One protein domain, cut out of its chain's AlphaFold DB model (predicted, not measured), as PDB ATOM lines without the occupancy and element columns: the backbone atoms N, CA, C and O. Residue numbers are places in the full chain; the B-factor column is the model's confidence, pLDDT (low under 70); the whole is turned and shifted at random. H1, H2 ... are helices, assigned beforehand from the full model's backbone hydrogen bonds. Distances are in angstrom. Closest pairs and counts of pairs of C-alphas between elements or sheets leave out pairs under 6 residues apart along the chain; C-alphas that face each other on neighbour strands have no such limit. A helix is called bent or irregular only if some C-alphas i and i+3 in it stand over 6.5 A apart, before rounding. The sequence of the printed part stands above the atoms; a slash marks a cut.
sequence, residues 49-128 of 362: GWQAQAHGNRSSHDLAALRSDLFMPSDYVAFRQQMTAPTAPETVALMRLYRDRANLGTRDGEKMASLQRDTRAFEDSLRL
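What this domain is: This is residues 49 to 128 of the 362 residues of an uncharacterized protein of Eilatimonas milleporae (UniProt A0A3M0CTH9). Two helical hairpins lie at opposite ends of the domain, a small one of H1 and H2 and a much longer one of H4 and H5, with H3 between them. H3 meets the small hairpin with its first residue and the long one further along, so look for two unequal pairs of helices joined through a single helix. The printed part has 80 residues with five named helices, H1 to H5 in order along the chain, and no named strand; the class is all helix. The whole is compact, with a radius of gyration of the C-alphas of 13.3 A and spans of 35 by 28 by 18 A.

How they stand to each other: Begin at H1, residues 49 to 54, which touches H2, residues 59 to 67; they form a helical hairpin at a shallow tilt of 14 degrees, opposite ways, and their closest C-alphas, of Ala 52 and Ser 60, are 5.0 A apart. Go on to H3, residues 73 to 84, the hub, touching three other helices. It only just touches H2, with 3 pairs of C-alphas within 8 A and with its residue 73 alone; the closest C-alphas are those of His 61 and Pro 73, 6.1 A apart, and the tilt of 67 degrees is steep, only just short of about perpendicular. H3 and H4, residues 89 to 104, touch as a helical hairpin at a steep tilt of 40 degrees, their closest C-alphas, of Gln 81 and Thr 91, 5.7 A apart. H4 and H5, residues 109 to 126, touch as a helical hairpin at a shallow tilt of 21 degrees; the closest C-alphas are those of Leu 97 and Thr 119, 6.0 A apart. H5 only just touches H3, with 3 pairs of C-alphas within 8 A, the closest those of Val 77 and Glu 123, 6.1 A apart. H1 and H2 are both apart from H4 and H5. The helix packing is part aligned, part crossed: 2 of the 5 touching pairs are at a shallow tilt. Every O i to N i+4 pair is within hydrogen-bond range in H1, H4 and H5, against 4 of 5 in H2 and 6 of 8 in H3.

Where its parts are: Find C-alpha 49 at (-17.639, 19.040, -3.343), where H1 begins; it is 8.9 A long, and H2 12.8 A. H3 runs 16.7 A from C-alpha 73 at (-21.804, 25.982, 2.342) and is irregular, with C-alphas 74 and 77 7.6 A apart. H4 is 22.7 A long, and H5 runs 25.6 A to C-alpha 126 at (-20.731, 38.459, -5.850).

The domain as a whole: The two C-alphas farthest apart, of Gln 51 and Asp 108, are 36.6 A apart. The printed part has no cut, and its four links are tight. Residues 105 to 110 stand free. Look for low confidence, pLDDT under 70, at residues 49 to 75 and 105 to 107; the mean of the printed part is 70.1.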
ATOM      1  N   GLY A  49     -17.132  17.847  -4.028       38.12
ATOM      2  CA  GLY A  49     -17.639  19.040  -3.343       38.12
ATOM      3  C   GLY A  49     -18.904  19.632  -3.978       38.12
ATOM      4  O   GLY A  49     -19.700  20.245  -3.278       38.12
ATOM      5  N   TRP A  50     -19.129  19.428  -5.281       43.28
ATOM      6  CA  TRP A  50     -20.291  19.971  -6.002       43.28
ATOM      7  C   TRP A  50     -21.507  19.055  -5.860       43.28
ATOM      8  O   TRP A  50     -22.614  19.540  -5.645       43.28
ATOM      9  N   GLN A  51     -21.294  17.734  -5.878       43.47
ATOM     10  CA  GLN A  51     -22.308  16.758  -5.465       43.47
ATOM     11  C   GLN A  51     -22.746  17.019  -4.010       43.47
ATOM     12  O   GLN A  51     -23.935  17.005  -3.705       43.47
ATOM     13  N   ALA A  52     -21.807  17.380  -3.123       38.88
ATOM     14  CA  ALA A  52     -22.130  17.781  -1.753       38.88
ATOM     15  C   ALA A  52     -22.925  19.103  -1.654       38.88
ATOM     16  O   ALA A  52     -23.683  19.272  -0.704       38.88
ATOM     17  N   GLN A  53     -22.806  20.022  -2.617       43.44
ATOM     18  CA  GLN A  53     -23.616  21.253  -2.676       43.44
ATOM     19  C   GLN A  53     -25.028  20.991  -3.225       43.44
ATOM     20  O   GLN A  53     -26.009  21.528  -2.717       43.44
ATOM     21  N   ALA A  54     -25.150  20.105  -4.215       42.34
ATOM     22  CA  ALA A  54     -26.432  19.682  -4.776       42.34
ATOM     23  C   ALA A  54     -27.328  18.961  -3.765       42.34
ATOM     24  O   ALA A  54     -28.535  19.189  -3.715       42.34
ATOM     25  N   HIS A  55     -26.726  18.144  -2.904       41.19
ATOM     26  CA  HIS A  55     -27.386  17.507  -1.764       41.19
ATOM     27  C   HIS A  55     -27.675  18.473  -0.600       41.19
ATOM     28  O   HIS A  55     -27.896  18.044   0.531       41.19
ATOM     29  N   GLY A  56     -27.718  19.780  -0.877       38.44
ATOM     30  CA  GLY A  56     -27.838  20.875   0.079       38.44
ATOM     31  C   GLY A  56     -29.109  20.949   0.927       38.44
ATOM     32  O   GLY A  56     -29.427  21.997   1.480       38.44
ATOM     33  N   ASN A  57     -29.807  19.834   1.121       44.28
ATOM     34  CA  ASN A  57     -30.714  19.649   2.237       44.28
ATOM     35  C   ASN A  57     -29.959  19.026   3.412       44.28
ATOM     36  O   ASN A  57     -30.110  17.859   3.763       44.28
ATOM     37  N   ARG A  58     -29.149  19.876   4.050       44.72
ATOM     38  CA  ARG A  58     -28.658  19.746   5.431       44.72
ATOM     39  C   ARG A  58     -27.644  18.627   5.736       44.72
ATOM     40  O   ARG A  58     -26.815  18.851   6.612       44.72
ATOM     41  N   SER A  59     -27.648  17.480   5.054       36.22
ATOM     42  CA  SER A  59     -26.804  16.316   5.395       36.22
ATOM     43  C   SER A  59     -25.434  16.304   4.696       36.22
ATOM     44  O   SER A  59     -24.416  16.017   5.320       36.22
ATOM     45  N   SER A  60     -25.362  16.704   3.426       39.12
ATOM     46  CA  SER A  60     -24.092  16.879   2.704       39.12
ATOM     47  C   SER A  60     -23.430  18.238   2.963       39.12
ATOM     48  O   SER A  60     -22.230  18.396   2.734       39.12
ATOM     49  N   HIS A  61     -24.199  19.205   3.476       44.09
ATOM     50  CA  HIS A  61     -23.693  20.466   4.026       44.09
ATOM     51  C   HIS A  61     -22.696  20.211   5.153       44.09
ATOM     52  O   HIS A  61     -21.633  20.828   5.188       44.09
ATOM     53  N   ASP A  62     -23.011  19.240   6.008       37.28
ATOM     54  CA  ASP A  62     -22.119  18.786   7.060       37.28
ATOM     55  C   ASP A  62     -20.950  17.944   6.467       37.28
ATOM     56  O   ASP A  62     -19.858  17.969   7.020       37.28
ATOM     57  N   LEU A  63     -21.100  17.250   5.316       37.38
ATOM     58  CA  LEU A  63     -20.003  16.484   4.669       37.38
ATOM     59  C   LEU A  63     -18.878  17.368   4.151       37.38
ATOM     60  O   LEU A  63     -17.705  17.059   4.366       37.38
ATOM     61  N   ALA A  64     -19.237  18.438   3.438       38.62
ATOM     62  CA  ALA A  64     -18.274  19.421   2.963       38.62
ATOM     63  C   ALA A  64     -17.602  20.124   4.153       38.62
ATOM     64  O   ALA A  64     -16.379  20.230   4.172       38.62
ATOM     65  N   ALA A  65     -18.394  20.475   5.173       36.62
ATOM     66  CA  ALA A  65     -17.939  21.091   6.416       36.62
ATOM     67  C   ALA A  65     -16.989  20.216   7.252       36.62
ATOM     68  O   ALA A  65     -16.044  20.736   7.833       36.62
ATOM     69  N   LEU A  66     -17.230  18.901   7.337       35.75
ATOM     70  CA  LEU A  66     -16.433  17.973   8.153       35.75
ATOM     71  C   LEU A  66     -15.187  17.452   7.431       35.75
ATOM     72  O   LEU A  66     -14.192  17.148   8.082       35.75
ATOM     73  N   ARG A  67     -15.212  17.321   6.096       36.41
ATOM     74  CA  ARG A  67     -14.033  16.880   5.322       36.41
ATOM     75  C   ARG A  67     -13.054  18.008   5.013       36.41
ATOM     76  O   ARG A  67     -11.981  17.744   4.472       36.41
ATOM     77  N   SER A  68     -13.428  19.250   5.288       35.75
ATOM     78  CA  SER A  68     -12.663  20.404   4.865       35.75
ATOM     79  C   SER A  68     -12.825  21.564   5.837       35.75
ATOM     80  O   SER A  68     -13.825  22.277   5.795       35.75
ATOM     81  N   ASP A  69     -11.757  21.867   6.578       38.88
ATOM     82  CA  ASP A  69     -11.561  23.185   7.206       38.88
ATOM     83  C   ASP A  69     -11.589  24.339   6.169       38.88
ATOM     84  O   ASP A  69     -11.565  25.517   6.528       38.88
ATOM     85  N   LEU A  70     -11.610  24.010   4.870       35.56
ATOM     86  CA  LEU A  70     -11.681  24.912   3.726       35.56
ATOM     87  C   LEU A  70     -13.098  25.104   3.139       35.56
ATOM     88  O   LEU A  70     -13.235  25.990   2.297       35.56
ATOM     89  N   PHE A  71     -14.126  24.307   3.491       48.38
ATOM     90  CA  PHE A  71     -15.421  24.341   2.780       48.38
ATOM     91  C   PHE A  71     -16.650  24.273   3.693       48.38
ATOM     92  O   PHE A  71     -17.169  23.196   3.977       48.38
ATOM     93  N   MET A  72     -17.222  25.427   4.032       51.56
ATOM     94  CA  MET A  72     -18.607  25.509   4.500       51.56
ATOM     95  C   MET A  72     -19.539  25.897   3.335       51.56
ATOM     96  O   MET A  72     -19.131  26.648   2.453       51.56
ATOM     97  N   PRO A  73     -20.816  25.473   3.307       50.06
ATOM     98  CA  PRO A  73     -21.804  25.982   2.342       50.06
ATOM     99  C   PRO A  73     -21.977  27.508   2.389       50.06
ATOM    100  O   PRO A  73     -22.281  28.126   1.370       50.06
ATOM    101  N   SER A  74     -21.723  28.130   3.548       57.25
ATOM    102  CA  SER A  74     -21.616  29.590   3.668       57.25
ATOM    103  C   SER A  74     -20.520  30.183   2.780       57.25
ATOM    104  O   SER A  74     -20.623  31.337   2.387       57.25
ATOM    105  N   ASP A  75     -19.519  29.384   2.417       69.31
ATOM    106  CA  ASP A  75     -18.374  29.778   1.603       69.31
ATOM    107  C   ASP A  75     -18.610  29.481   0.110       69.31
ATOM    108  O   ASP A  75     -17.683  29.586  -0.694       69.31
ATOM    109  N   TYR A  76     -19.844  29.131  -0.296       76.00
ATOM    110  CA  TYR A  76     -20.206  28.864  -1.695       76.00
ATOM    111  C   TYR A  76     -19.680  29.945  -2.647       76.00
ATOM    112  O   TYR A  76     -19.037  29.639  -3.653       76.00
ATOM    113  N   VAL A  77     -19.910  31.219  -2.308       80.75
ATOM    114  CA  VAL A  77     -19.483  32.358  -3.131       80.75
ATOM    115  C   VAL A  77     -17.961  32.392  -3.250       80.75
ATOM    116  O   VAL A  77     -17.434  32.551  -4.351       80.75
ATOM    117  N   ALA A  78     -17.250  32.192  -2.139       80.62
ATOM    118  CA  ALA A  78     -15.794  32.157  -2.097       80.62
ATOM    119  C   ALA A  78     -15.232  31.020  -2.960       80.62
ATOM    120  O   ALA A  78     -14.373  31.253  -3.816       80.62
ATOM    121  N   PHE A  79     -15.775  29.816  -2.805       77.44
ATOM    122  CA  PHE A  79     -15.393  28.648  -3.583       77.44
ATOM    123  C   PHE A  79     -15.647  28.838  -5.080       77.44
ATOM    124  O   PHE A  79     -14.737  28.665  -5.895       77.44
ATOM    125  N   ARG A  80     -16.863  29.252  -5.455       83.94
ATOM    126  CA  ARG A  80     -17.212  29.510  -6.855       83.94
ATOM    127  C   ARG A  80     -16.241  30.517  -7.461       83.94
ATOM    128  O   ARG A  80     -15.714  30.264  -8.537       83.94
ATOM    129  N   GLN A  81     -15.947  31.616  -6.764       84.31
ATOM    130  CA  GLN A  81     -15.003  32.632  -7.237       84.31
ATOM    131  C   GLN A  81     -13.588  32.080  -7.448       84.31
ATOM    132  O   GLN A  81     -12.979  32.348  -8.484       84.31
ATOM    133  N   GLN A  82     -13.072  31.263  -6.526       80.94
ATOM    134  CA  GLN A  82     -11.772  30.604  -6.700       80.94
ATOM    135  C   GLN A  82     -11.745  29.665  -7.914       80.94
ATOM    136  O   GLN A  82     -10.719  29.569  -8.583       80.94
ATOM    137  N   MET A  83     -12.861  29.003  -8.226       77.00
ATOM    138  CA  MET A  83     -12.954  28.072  -9.353       77.00
ATOM    139  C   MET A  83     -13.153  28.781 -10.696       77.00
ATOM    140  O   MET A  83     -12.507  28.435 -11.684       77.00
ATOM    141  N   THR A  84     -14.044  29.773 -10.757       79.81
ATOM    142  CA  THR A  84     -14.447  30.412 -12.019       79.81
ATOM    143  C   THR A  84     -13.619  31.645 -12.360       79.81
ATOM    144  O   THR A  84     -13.503  32.000 -13.531       79.81
ATOM    145  N   ALA A  85     -13.053  32.322 -11.357       85.50
ATOM    146  CA  ALA A  85     -12.349  33.588 -11.528       85.50
ATOM    147  C   ALA A  85     -11.224  33.798 -10.481       85.50
ATOM    148  O   ALA A  85     -11.192  34.836  -9.817       85.50
ATOM    149  N   PRO A  86     -10.253  32.869 -10.333       84.38
ATOM    150  CA  PRO A  86      -9.270  32.883  -9.236       84.38
ATOM    151  C   PRO A  86      -8.420  34.155  -9.148       84.38
ATOM    152  O   PRO A  86      -7.956  34.527  -8.073       84.38
ATOM    153  N   THR A  87      -8.184  34.816 -10.282       89.19
ATOM    154  CA  THR A  87      -7.334  36.011 -10.375       89.19
ATOM    155  C   THR A  87      -8.126  37.309 -10.495       89.19
ATOM    156  O   THR A  87      -7.519  38.355 -10.721       89.19
ATOM    157  N   ALA A  88      -9.462  37.262 -10.430       90.38
ATOM    158  CA  ALA A  88     -10.271  38.472 -10.477       90.38
ATOM    159  C   ALA A  88      -9.989  39.340  -9.235       90.38
ATOM    160  O   ALA A  88      -9.810  38.783  -8.143       90.38
ATOM    161  N   PRO A  89      -9.922  40.680  -9.369       94.56
ATOM    162  CA  PRO A  89      -9.707  41.579  -8.235       94.56
ATOM    163  C   PRO A  89     -10.674  41.317  -7.078       94.56
ATOM    164  O   PRO A  89     -10.274  41.333  -5.915       94.56
ATOM    165  N   GLU A  90     -11.925  41.004  -7.403       92.06
ATOM    166  CA  GLU A  90     -12.984  40.673  -6.463       92.06
ATOM    167  C   GLU A  90     -12.669  39.380  -5.706       92.06
ATOM    168  O   GLU A  90     -12.740  39.352  -4.482       92.06
ATOM    169  N   THR A  91     -12.227  38.326  -6.394       88.44
ATOM    170  CA  THR A  91     -11.811  37.075  -5.744       88.44
ATOM    171  C   THR A  91     -10.653  37.308  -4.781       88.44
ATOM    172  O   THR A  91     -10.694  36.855  -3.640       88.44
ATOM    173  N   VAL A  92      -9.635  38.065  -5.201       89.94
ATOM    174  CA  VAL A  92      -8.481  38.389  -4.347       89.94
ATOM    175  C   VAL A  92      -8.915  39.190  -3.114       89.94
ATOM    176  O   VAL A  92      -8.445  38.912  -2.009       89.94
ATOM    177  N   ALA A  93      -9.827  40.151  -3.284       92.56
ATOM    178  CA  ALA A  93     -10.384  40.939  -2.190       92.56
ATOM    179  C   ALA A  93     -11.195  40.073  -1.211       92.56
ATOM    180  O   ALA A  93     -10.972  40.159  -0.003       92.56
ATOM    181  N   LEU A  94     -12.056  39.184  -1.715       89.44
ATOM    182  CA  LEU A  94     -12.836  38.258  -0.892       89.44
ATOM    183  C   LEU A  94     -11.914  37.355  -0.061       89.44
ATOM    184  O   LEU A  94     -12.067  37.261   1.154       89.44
ATOM    185  N   MET A  95     -10.891  36.760  -0.680       87.88
ATOM    186  CA  MET A  95      -9.949  35.887   0.034       87.88
ATOM    187  C   MET A  95      -9.126  36.619   1.093       87.88
ATOM    188  O   MET A  95      -8.727  36.019   2.093       87.88
ATOM    189  N   ARG A  96      -8.879  37.919   0.902       89.25
ATOM    190  CA  ARG A  96      -8.253  38.751   1.927       89.25
ATOM    191  C   ARG A  96      -9.167  38.917   3.143       89.25
ATOM    192  O   ARG A  96      -8.686  38.711   4.249       89.25
ATOM    193  N   LEU A  97     -10.458  39.197   2.947       89.12
ATOM    194  CA  LEU A  97     -11.429  39.306   4.046       89.12
ATOM    195  C   LEU A  97     -11.517  38.004   4.856       89.12
ATOM    196  O   LEU A  97     -11.452  38.033   6.084       89.12
ATOM    197  N   TYR A  98     -11.562  36.855   4.174       85.19
ATOM    198  CA  TYR A  98     -11.530  35.537   4.819       85.19
ATOM    199  C   TYR A  98     -10.258  35.312   5.648       85.19
ATOM    200  O   TYR A  98     -10.330  34.836   6.783       85.19
ATOM    201  N   ARG A  99      -9.090  35.683   5.109       85.81
ATOM    202  CA  ARG A  99      -7.806  35.569   5.816       85.81
ATOM    203  C   ARG A  99      -7.740  36.495   7.029       85.81
ATOM    204  O   ARG A  99      -7.308  36.064   8.095       85.81
ATOM    205  N   ASP A 100      -8.182  37.740   6.882       86.00
ATOM    206  CA  ASP A 100      -8.214  38.714   7.972       86.00
ATOM    207  C   ASP A 100      -9.149  38.227   9.095       86.00
ATOM    208  O   ASP A 100      -8.814  38.351  10.274       86.00
ATOM    209  N   ARG A 101     -10.261  37.559   8.741       82.62
ATOM    210  CA  ARG A 101     -11.202  36.938   9.688       82.62
ATOM    211  C   ARG A 101     -10.554  35.789  10.448       82.62
ATOM    212  O   ARG A 101     -10.647  35.744  11.669       82.62
ATOM    213  N   ALA A 102      -9.870  34.891   9.745       81.06
ATOM    214  CA  ALA A 102      -9.148  33.789  10.377       81.06
ATOM    215  C   ALA A 102      -8.047  34.295  11.330       81.06
ATOM    216  O   ALA A 102      -7.897  33.776  12.433       81.06
ATOM    217  N   ASN A 103      -7.327  35.353  10.939       82.94
ATOM    218  CA  ASN A 103      -6.231  35.926  11.724       82.94
ATOM    219  C   ASN A 103      -6.693  36.685  12.978       82.94
ATOM    220  O   ASN A 103      -5.950  36.742  13.958       82.94
ATOM    221  N   LEU A 104      -7.889  37.283  12.962       80.62
ATOM    222  CA  LEU A 104      -8.402  38.047  14.105       80.62
ATOM    223  C   LEU A 104      -8.753  37.157  15.313       80.62
ATOM    224  O   LEU A 104      -8.673  37.608  16.460       80.62
ATOM    225  N   GLY A 105      -9.129  35.896  15.073       68.12
ATOM    226  CA  GLY A 105      -9.598  34.975  16.113       68.12
ATOM    227  C   GLY A 105     -10.777  35.536  16.926       68.12
ATOM    228  O   GLY A 105     -11.526  36.388  16.462       68.12
ATOM    229  N   THR A 106     -10.953  35.092  18.173       66.19
ATOM    230  CA  THR A 106     -12.056  35.538  19.058       66.19
ATOM    231  C   THR A 106     -11.726  36.772  19.911       66.19
ATOM    232  O   THR A 106     -12.503  37.142  20.787       66.19
ATOM    233  N   ARG A 107     -10.564  37.406  19.701       67.38
ATOM    234  CA  ARG A 107      -9.974  38.361  20.661       67.38
ATOM    235  C   ARG A 107     -10.510  39.793  20.572       67.38
ATOM    236  O   ARG A 107     -10.309  40.551  21.514       67.38
ATOM    237  N   ASP A 108     -11.179  40.164  19.482       78.44
ATOM    238  CA  ASP A 108     -11.728  41.511  19.273       78.44
ATOM    239  C   ASP A 108     -13.121  41.417  18.629       78.44
ATOM    240  O   ASP A 108     -13.271  41.357  17.405       78.44
ATOM    241  N   GLY A 109     -14.148  41.314  19.481       80.19
ATOM    242  CA  GLY A 109     -15.522  41.013  19.070       80.19
ATOM    243  C   GLY A 109     -16.148  42.066  18.152       80.19
ATOM    244  O   GLY A 109     -16.864  41.707  17.218       80.19
ATOM    245  N   GLU A 110     -15.846  43.352  18.353       85.06
ATOM    246  CA  GLU A 110     -16.374  44.434  17.512       85.06
ATOM    247  C   GLU A 110     -15.753  44.418  16.114       85.06
ATOM    248  O   GLU A 110     -16.473  44.495  15.112       85.06
ATOM    249  N   LYS A 111     -14.425  44.251  16.025       84.94
ATOM    250  CA  LYS A 111     -13.746  44.118  14.729       84.94
ATOM    251  C   LYS A 111     -14.159  42.845  14.001       84.94
ATOM    252  O   LYS A 111     -14.376  42.897  12.794       84.94
ATOM    253  N   MET A 112     -14.328  41.732  14.716       83.44
ATOM    254  CA  MET A 112     -14.848  40.491  14.138       83.44
ATOM    255  C   MET A 112     -16.256  40.692  13.569       83.44
ATOM    256  O   MET A 112     -16.515  40.315  12.428       83.44
ATOM    257  N   ALA A 113     -17.153  41.344  14.315       84.38
ATOM    258  CA  ALA A 113     -18.505  41.631  13.845       84.38
ATOM    259  C   ALA A 113     -18.512  42.561  12.619       84.38
ATOM    260  O   ALA A 113     -19.286  42.339  11.688       84.38
ATOM    261  N   SER A 114     -17.644  43.581  12.585       88.38
ATOM    262  CA  SER A 114     -17.494  44.443  11.406       88.38
ATOM    263  C   SER A 114     -17.008  43.656  10.197       88.38
ATOM    264  O   SER A 114     -17.640  43.697   9.148       88.38
ATOM    265  N   LEU A 115     -15.949  42.865  10.362       86.75
ATOM    266  CA  LEU A 115     -15.367  42.093   9.272       86.75
ATOM    267  C   LEU A 115     -16.326  41.017   8.747       86.75
ATOM    268  O   LEU A 115     -16.367  40.756   7.547       86.75
ATOM    269  N   GLN A 116     -17.141  40.418   9.619       84.75
ATOM    270  CA  GLN A 116     -18.222  39.516   9.218       84.75
ATOM    271  C   GLN A 116     -19.287  40.232   8.377       84.75
ATOM    272  O   GLN A 116     -19.727  39.671   7.374       84.75
ATOM    273  N   ARG A 117     -19.692  41.455   8.749       86.38
ATOM    274  CA  ARG A 117     -20.627  42.258   7.940       86.38
ATOM    275  C   ARG A 117     -20.030  42.617   6.584       86.38
ATOM    276  O   ARG A 117     -20.707  42.433   5.579       86.38
ATOM    277  N   ASP A 118     -18.775  43.057   6.555       88.62
ATOM    278  CA  ASP A 118     -18.086  43.441   5.319       88.62
ATOM    279  C   ASP A 118     -17.906  42.236   4.388       88.62
ATOM    280  O   ASP A 118     -18.181  42.329   3.194       88.62
ATOM    281  N   THR A 119     -17.528  41.077   4.944       86.69
ATOM    282  CA  THR A 119     -17.434  39.814   4.191       86.69
ATOM    283  C   THR A 119     -18.784  39.454   3.579       86.69
ATOM    284  O   THR A 119     -18.854  39.244   2.374       86.69
ATOM    285  N   ARG A 120     -19.865  39.465   4.370       83.81
ATOM    286  CA  ARG A 120     -21.215  39.144   3.878       83.81
ATOM    287  C   ARG A 120     -21.684  40.110   2.792       83.81
ATOM    288  O   ARG A 120     -22.141  39.669   1.746       83.81
ATOM    289  N   ALA A 121     -21.523  41.416   3.001       85.62
ATOM    290  CA  ALA A 121     -21.899  42.419   2.006       85.62
ATOM    291  C   ALA A 121     -21.120  42.236   0.690       85.62
ATOM    292  O   ALA A 121     -21.674  42.389  -0.402       85.62
ATOM    293  N   PHE A 122     -19.839  41.869   0.783       88.62
ATOM    294  CA  PHE A 122     -19.019  41.592  -0.386       88.62
ATOM    295  C   PHE A 122     -19.444  40.299  -1.094       88.62
ATOM    296  O   PHE A 122     -19.598  40.291  -2.315       88.62
ATOM    297  N   GLU A 123     -19.727  39.230  -0.351       86.12
ATOM    298  CA  GLU A 123     -20.309  37.997  -0.893       86.12
ATOM    299  C   GLU A 123     -21.638  38.247  -1.597       86.12
ATOM    300  O   GLU A 123     -21.866  37.703  -2.673       86.12
ATOM    301  N   ASP A 124     -22.488  39.113  -1.052       83.00
ATOM    302  CA  ASP A 124     -23.776  39.458  -1.648       83.00
ATOM    303  C   ASP A 124     -23.635  40.158  -2.991       83.00
ATOM    304  O   ASP A 124     -24.375  39.862  -3.933       83.00
ATOM    305  N   SER A 125     -22.628  41.025  -3.119       86.38
ATOM    306  CA  SER A 125     -22.295  41.659  -4.396       86.38
ATOM    307  C   SER A 125     -21.873  40.632  -5.456       86.38
ATOM    308  O   SER A 125     -22.193  40.785  -6.638       86.38
ATOM    309  N   LEU A 126     -21.239  39.542  -5.015       87.88
ATOM    310  CA  LEU A 126     -20.731  38.459  -5.850       87.88
ATOM    311  C   LEU A 126     -21.687  37.269  -5.944       87.88
ATOM    312  O   LEU A 126     -21.377  36.318  -6.655       87.88
ATOM    313  N   ARG A 127     -22.833  37.286  -5.261       85.12
ATOM    314  CA  ARG A 127     -23.667  36.095  -5.062       85.12
ATOM    315  C   ARG A 127     -24.134  35.486  -6.372       85.12
ATOM    316  O   ARG A 127     -23.996  34.288  -6.568       85.12
ATOM    317  N   LEU A 128     -24.576  36.319  -7.308       86.31
ATOM    318  CA  LEU A 128     -24.903  35.901  -8.668       86.31
ATOM    319  C   LEU A 128     -23.778  36.267  -9.629       86.31
ATOM    320  O   LEU A 128     -23.330  37.419  -9.641       86.31
TER     321      LEU A 128